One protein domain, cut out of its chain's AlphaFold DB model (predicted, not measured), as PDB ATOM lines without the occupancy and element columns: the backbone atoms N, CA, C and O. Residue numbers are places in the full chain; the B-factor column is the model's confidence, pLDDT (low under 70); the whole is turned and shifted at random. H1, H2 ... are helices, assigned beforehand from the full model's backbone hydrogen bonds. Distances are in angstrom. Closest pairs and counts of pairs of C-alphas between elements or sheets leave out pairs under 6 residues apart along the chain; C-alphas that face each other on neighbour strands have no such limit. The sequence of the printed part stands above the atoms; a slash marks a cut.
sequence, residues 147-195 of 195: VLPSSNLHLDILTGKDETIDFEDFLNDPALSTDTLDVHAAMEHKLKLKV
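Overview. This is residues 147 to 195 of the 195 residues of an uncharacterized protein of Absidia glauca (UniProt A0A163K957). The printed part is a flat, open loop of chain with three short helices strung along it, H1 and H2 toward one end of the long axis and H3 toward the other, and no two of them packed together. From Val 147 the chain runs out to H1, turns through residues 160 to 166, and comes back by way of H2 and a long link to H3. It has 49 residues, with three named helices in the order H1, H2, H3 and no named strand; the class is all helix, though under half of the residues, 21 of 49, are in named elements. It is loose, with a radius of gyration of the C-alphas of 13.9 A and spans of 41 by 23 by 12 A.

Along the chain. H1 is residues 153 to 159, 9.8 A from first to last C-alpha, beginning at C-alpha 153 (17.555, 16.728, -6.273). H2 is residues 167 to 171, 6.1 A long, with C-alpha 167 at (7.571, 26.001, -16.974). H3, the longest helix, is residues 183 to 191, 12.1 A long, and ends at C-alpha 191 (5.472, -3.216, -12.369).

Arrangement. H1 touches no helix, and it is apart from both H2 and H3. H2 and H3 are apart too. Residues 169 to 174, of which 169 to 171 belong to H2, stand free. In H1, H2 and H3 every O i to N i+4 pair is within hydrogen-bond range.

Size, cuts and confidence. The two C-alphas farthest apart are those of Glu 163 and Val 195, at 41.6 A. The C-alphas of Val 147 and Val 195, the first and last printed, are 18.2 A apart. The printed part has no cut and ends at the chain's last residue. The link from H1 to H2 has 7 residues and is short; that from H2 to H3 has 11 and is long. The mean pLDDT of the printed part is 81.5, and residues 179 to 181 and 194 to 195 are under 70.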
ATOM      1  N   VAL A 147       3.174   6.684  -6.987       72.06
ATOM      2  CA  VAL A 147       2.048   7.626  -6.935       72.06
ATOM      3  C   VAL A 147       2.448   8.983  -6.370       72.06
ATOM      4  O   VAL A 147       1.779   9.977  -6.615       72.06
ATOM      5  N   LEU A 148       3.516   9.039  -5.578       73.69
ATOM      6  CA  LEU A 148       3.948  10.293  -4.981       73.69
ATOM      7  C   LEU A 148       5.096  10.879  -5.800       73.69
ATOM      8  O   LEU A 148       6.050  10.147  -6.093       73.69
ATOM      9  N   PRO A 149       5.058  12.188  -6.111       73.75
ATOM     10  CA  PRO A 149       6.164  12.835  -6.793       73.75
ATOM     11  C   PRO A 149       7.435  12.681  -5.951       73.75
ATOM     12  O   PRO A 149       7.481  13.004  -4.760       73.75
ATOM     13  N   SER A 150       8.486  12.130  -6.557       77.06
ATOM     14  CA  SER A 150       9.801  12.038  -5.930       77.06
ATOM     15  C   SER A 150      10.681  13.172  -6.430       77.06
ATOM     16  O   SER A 150      11.092  13.155  -7.586       77.06
ATOM     17  N   SER A 151      11.026  14.112  -5.551       77.81
ATOM     18  CA  SER A 151      12.084  15.082  -5.832       77.81
ATOM     19  C   SER A 151      13.443  14.376  -5.842       77.81
ATOM     20  O   SER A 151      13.911  13.868  -4.817       77.81
ATOM     21  N   ASN A 152      14.071  14.312  -7.015       85.75
ATOM     22  CA  ASN A 152      15.380  13.698  -7.224       85.75
ATOM     23  C   ASN A 152      16.463  14.774  -7.343       85.75
ATOM     24  O   ASN A 152      17.221  14.779  -8.303       85.75
ATOM     25  N   LEU A 153      16.607  15.603  -6.302       90.06
ATOM     26  CA  LEU A 153      17.555  16.728  -6.273       90.06
ATOM     27  C   LEU A 153      18.982  16.346  -6.709       90.06
ATOM     28  O   LEU A 153      19.663  17.097  -7.390       90.06
ATOM     29  N   HIS A 154      19.446  15.154  -6.333       92.38
ATOM     30  CA  HIS A 154      20.772  14.669  -6.725       92.38
ATOM     31  C   HIS A 154      20.900  14.456  -8.240       92.38
ATOM     32  O   HIS A 154      21.978  14.651  -8.794       92.38
ATOM     33  N   LEU A 155      19.826  14.011  -8.901       92.00
ATOM     34  CA  LEU A 155      19.792  13.854 -10.352       92.00
ATOM     35  C   LEU A 155      19.808  15.230 -11.008       92.00
ATOM     36  O   LEU A 155      20.582  15.433 -11.940       92.00
ATOM     37  N   ASP A 156      19.040  16.167 -10.454       91.12
ATOM     38  CA  ASP A 156      18.940  17.538 -10.952       91.12
ATOM     39  C   ASP A 156      20.310  18.227 -10.927       91.12
ATOM     40  O   ASP A 156      20.744  18.725 -11.965       91.12
ATOM     41  N   ILE A 157      21.058  18.099  -9.820       93.81
ATOM     42  CA  ILE A 157      22.451  18.575  -9.684       93.81
ATOM     43  C   ILE A 157      23.369  17.956 -10.751       93.81
ATOM     44  O   ILE A 157      24.163  18.646 -11.387       93.81
ATOM     45  N   LEU A 158      23.287  16.640 -10.986       92.19
ATOM     46  CA  LEU A 158      24.140  15.976 -11.986       92.19
ATOM     47  C   LEU A 158      23.817  16.426 -13.420       92.19
ATOM     48  O   LEU A 158      24.715  16.525 -14.272       92.19
ATOM     49  N   THR A 159      22.542  16.702 -13.692       90.62
ATOM     50  CA  THR A 159      22.077  17.231 -14.978       90.62
ATOM     51  C   THR A 159      22.284  18.740 -15.127       90.62
ATOM     52  O   THR A 159      22.336  19.206 -16.260       90.62
ATOM     53  N   GLY A 160      22.502  19.474 -14.031       89.88
ATOM     54  CA  GLY A 160      22.607  20.938 -14.008       89.88
ATOM     55  C   GLY A 160      21.259  21.654 -14.129       89.88
ATOM     56  O   GLY A 160      21.209  22.778 -14.615       89.88
ATOM     57  N   LYS A 161      20.163  20.984 -13.752       90.06
ATOM     58  CA  LYS A 161      18.808  21.554 -13.760       90.06
ATOM     59  C   LYS A 161      18.508  22.393 -12.515       90.06
ATOM     60  O   LYS A 161      17.570  23.174 -12.536       90.06
ATOM     61  N   ASP A 162      19.293  22.249 -11.450       91.69
ATOM     62  CA  ASP A 162      19.121  22.951 -10.172       91.69
ATOM     63  C   ASP A 162      19.374  24.466 -10.249       91.69
ATOM     64  O   ASP A 162      18.903  25.219  -9.398       91.69
ATOM     65  N   GLU A 163      20.097  24.918 -11.273       91.50
ATOM     66  CA  GLU A 163      20.386  26.335 -11.526       91.50
ATOM     67  C   GLU A 163      19.332  27.020 -12.416       91.50
ATOM     68  O   GLU A 163      19.332  28.247 -12.553       91.50
ATOM     69  N   THR A 164      18.435  26.250 -13.032       90.75
ATOM     70  CA  THR A 164      17.441  26.729 -14.000       90.75
ATOM     71  C   THR A 164      16.026  26.522 -13.479       90.75
ATOM     72  O   THR A 164      15.771  25.554 -12.777       90.75
ATOM     73  N   ILE A 165      15.102  27.413 -13.841       91.12
ATOM     74  CA  ILE A 165      13.676  27.276 -13.517       91.12
ATOM     75  C   ILE A 165      12.917  27.165 -14.835       91.12
ATOM     76  O   ILE A 165      13.082  28.035 -15.698       91.12
ATOM     77  N   ASP A 166      12.105  26.123 -14.989       89.31
ATOM     78  CA  ASP A 166      11.346  25.854 -16.212       89.31
ATOM     79  C   ASP A 166       9.827  25.978 -15.981       89.31
ATOM     80  O   ASP A 166       9.348  26.238 -14.875       89.31
ATOM     81  N   PHE A 167       9.030  25.849 -17.044       89.06
ATOM     82  CA  PHE A 167       7.571  26.001 -16.974       89.06
ATOM     83  C   PHE A 167       6.911  25.009 -15.999       89.06
ATOM     84  O   PHE A 167       5.894  25.341 -15.383       89.06
ATOM     85  N   GLU A 168       7.490  23.813 -15.857       85.25
ATOM     86  CA  GLU A 168       7.010  22.745 -14.976       85.25
ATOM     87  C   GLU A 168       7.067  23.145 -13.494       85.25
ATOM     88  O   GLU A 168       6.176  22.774 -12.730       85.25
ATOM     89  N   ASP A 169       8.017  24.002 -13.108       85.56
ATOM     90  CA  ASP A 169       8.160  24.482 -11.730       85.56
ATOM     91  C   ASP A 169       7.051  25.470 -11.330       85.56
ATOM     92  O   ASP A 169       6.660  25.542 -10.163       85.56
ATOM     93  N   PHE A 170       6.528  26.241 -12.291       88.62
ATOM     94  CA  PHE A 170       5.480  27.239 -12.044       88.62
ATOM     95  C   PHE A 170       4.069  26.679 -12.199       88.62
ATOM     96  O   PHE A 170       3.180  27.026 -11.420       88.62
ATOM     97  N   LEU A 171       3.844  25.881 -13.245       88.25
ATOM     98  CA  LEU A 171       2.512  25.398 -13.613       88.25
ATOM     99  C   LEU A 171       2.201  24.005 -13.063       88.25
ATOM    100  O   LEU A 171       1.033  23.617 -13.091       88.25
ATOM    101  N   ASN A 172       3.206  23.319 -12.507       82.88
ATOM    102  CA  ASN A 172       3.172  21.916 -12.108       82.88
ATOM    103  C   ASN A 172       2.915  20.977 -13.302       82.88
ATOM    104  O   ASN A 172       2.131  21.269 -14.206       82.88
ATOM    105  N   ASP A 173       3.564  19.817 -13.314       81.50
ATOM    106  CA  ASP A 173       3.320  18.825 -14.360       81.50
ATOM    107  C   ASP A 173       1.976  18.114 -14.090       81.50
ATOM    108  O   ASP A 173       1.808  17.523 -13.012       81.50
ATOM    109  N   PRO A 174       1.005  18.122 -15.029       76.06
ATOM    110  CA  PRO A 174      -0.228  17.353 -14.875       76.06
ATOM    111  C   PRO A 174       0.027  15.855 -14.654       76.06
ATOM    112  O   PRO A 174      -0.774  15.213 -13.973       76.06
ATOM    113  N   ALA A 175       1.135  15.294 -15.155       72.69
ATOM    114  CA  ALA A 175       1.504  13.895 -14.927       72.69
ATOM    115  C   ALA A 175       1.951  13.605 -13.482       72.69
ATOM    116  O   ALA A 175       1.885  12.459 -13.035       72.69
ATOM    117  N   LEU A 176       2.381  14.630 -12.738       72.44
ATOM    118  CA  LEU A 176       2.795  14.542 -11.334       72.44
ATOM    119  C   LEU A 176       1.715  15.054 -10.364       72.44
ATOM    120  O   LEU A 176       1.952  15.127  -9.154       72.44
ATOM    121  N   SER A 177       0.530  15.401 -10.877       72.31
ATOM    122  CA  SER A 177      -0.582  15.897 -10.069       72.31
ATOM    123  C   SER A 177      -1.084  14.841  -9.083       72.31
ATOM    124  O   SER A 177      -1.381  13.707  -9.449       72.31
ATOM    125  N   THR A 178      -1.221  15.236  -7.815       70.12
ATOM    126  CA  THR A 178      -1.673  14.352  -6.724       70.12
ATOM    127  C   THR A 178      -3.192  14.326  -6.536       70.12
ATOM    128  O   THR A 178      -3.688  13.518  -5.752       70.12
ATOM    129  N   ASP A 179      -3.937  15.165  -7.265       68.25
ATOM    130  CA  ASP A 179      -5.373  15.381  -7.031       68.25
ATOM    131  C   ASP A 179      -6.249  14.179  -7.421       68.25
ATOM    132  O   ASP A 179      -7.339  14.013  -6.877       68.25
ATOM    133  N   THR A 180      -5.793  13.312  -8.334       60.12
ATOM    134  CA  THR A 180      -6.557  12.134  -8.789       60.12
ATOM    135  C   THR A 180      -5.630  10.991  -9.214       60.12
ATOM    136  O   THR A 180      -5.335  10.824 -10.392       60.12
ATOM    137  N   LEU A 181      -5.146  10.181  -8.266       67.56
ATOM    138  CA  LEU A 181      -4.307   9.023  -8.599       67.56
ATOM    139  C   LEU A 181      -4.889   7.721  -8.049       67.56
ATOM    140  O   LEU A 181      -4.978   7.517  -6.838       67.56
ATOM    141  N   ASP A 182      -5.243   6.816  -8.963       79.38
ATOM    142  CA  ASP A 182      -5.460   5.412  -8.635       79.38
ATOM    143  C   ASP A 182      -4.102   4.743  -8.380       79.38
ATOM    144  O   ASP A 182      -3.300   4.511  -9.290       79.38
ATOM    145  N   VAL A 183      -3.840   4.450  -7.105       80.75
ATOM    146  CA  VAL A 183      -2.595   3.827  -6.645       80.75
ATOM    147  C   VAL A 183      -2.377   2.465  -7.298       80.75
ATOM    148  O   VAL A 183      -1.230   2.099  -7.571       80.75
ATOM    149  N   HIS A 184      -3.457   1.722  -7.548       79.94
ATOM    150  CA  HIS A 184      -3.390   0.377  -8.099       79.94
ATOM    151  C   HIS A 184      -2.976   0.420  -9.568       79.94
ATOM    152  O   HIS A 184      -1.938  -0.149  -9.908       79.94
ATOM    153  N   ALA A 185      -3.670   1.208 -10.393       79.88
ATOM    154  CA  ALA A 185      -3.320   1.387 -11.801       79.88
ATOM    155  C   ALA A 185      -1.886   1.924 -12.002       79.88
ATOM    156  O   ALA A 185      -1.137   1.430 -12.849       79.88
ATOM    157  N   ALA A 186      -1.453   2.899 -11.193       79.12
ATOM    158  CA  ALA A 186      -0.092   3.440 -11.273       79.12
ATOM    159  C   ALA A 186       0.981   2.392 -10.912       79.12
ATOM    160  O   ALA A 186       2.057   2.340 -11.519       79.12
ATOM    161  N   MET A 187       0.698   1.543  -9.921       82.00
ATOM    162  CA  MET A 187       1.589   0.464  -9.501       82.00
ATOM    163  C   MET A 187       1.655  -0.656 -10.547       82.00
ATOM    164  O   MET A 187       2.751  -1.132 -10.850       82.00
ATOM    165  N   GLU A 188       0.519  -1.041 -11.124       83.75
ATOM    166  CA  GLU A 188       0.420  -2.035 -12.197       83.75
ATOM    167  C   GLU A 188       1.236  -1.612 -13.419       83.75
ATOM    168  O   GLU A 188       2.071  -2.384 -13.897       83.75
ATOM    169  N   HIS A 189       1.094  -0.354 -13.848       79.50
ATOM    170  CA  HIS A 189       1.872   0.205 -14.950       79.50
ATOM    171  C   HIS A 189       3.381   0.186 -14.655       79.50
ATOM    172  O   HIS A 189       4.178  -0.245 -15.492       79.50
ATOM    173  N   LYS A 190       3.802   0.578 -13.441       79.62
ATOM    174  CA  LYS A 190       5.226   0.567 -13.057       79.62
ATOM    175  C   LYS A 190       5.812  -0.845 -12.994       79.62
ATOM    176  O   LYS A 190       6.957  -1.046 -13.396       79.62
ATOM    177  N   LEU A 191       5.052  -1.815 -12.488       83.69
ATOM    178  CA  LEU A 191       5.472  -3.216 -12.369       83.69
ATOM    179  C   LEU A 191       5.240  -4.024 -13.654       83.69
ATOM    180  O   LEU A 191       5.615  -5.196 -13.701       83.69
ATOM    181  N   LYS A 192       4.662  -3.406 -14.694       81.25
ATOM    182  CA  LYS A 192       4.274  -4.054 -15.956       81.25
ATOM    183  C   LYS A 192       3.390  -5.284 -15.727       81.25
ATOM    184  O   LYS A 192       3.541  -6.304 -16.403       81.25
ATOM    185  N   LEU A 193       2.493  -5.200 -14.747       79.94
ATOM    186  CA  LEU A 193       1.490  -6.228 -14.494       79.94
ATOM    187  C   LEU A 193       0.332  -6.008 -15.469       79.94
ATOM    188  O   LEU A 193      -0.103  -4.879 -15.671       79.94
ATOM    189  N   LYS A 194      -0.123  -7.084 -16.114       69.44
ATOM    190  CA  LYS A 194      -1.308  -7.028 -16.971       69.44
ATOM    191  C   LYS A 194      -2.565  -7.056 -16.107       69.44
ATOM    192  O   LYS A 194      -2.671  -7.927 -15.243       69.44
ATOM    193  N   VAL A 195      -3.490  -6.152 -16.411       57.53
ATOM    194  CA  VAL A 195      -4.930  -6.341 -16.200       57.53
ATOM    195  C   VAL A 195      -5.507  -6.892 -17.493       57.53
ATOM    196  O   VAL A 195      -5.078  -6.398 -18.563       57.53
TER     197      VAL A 195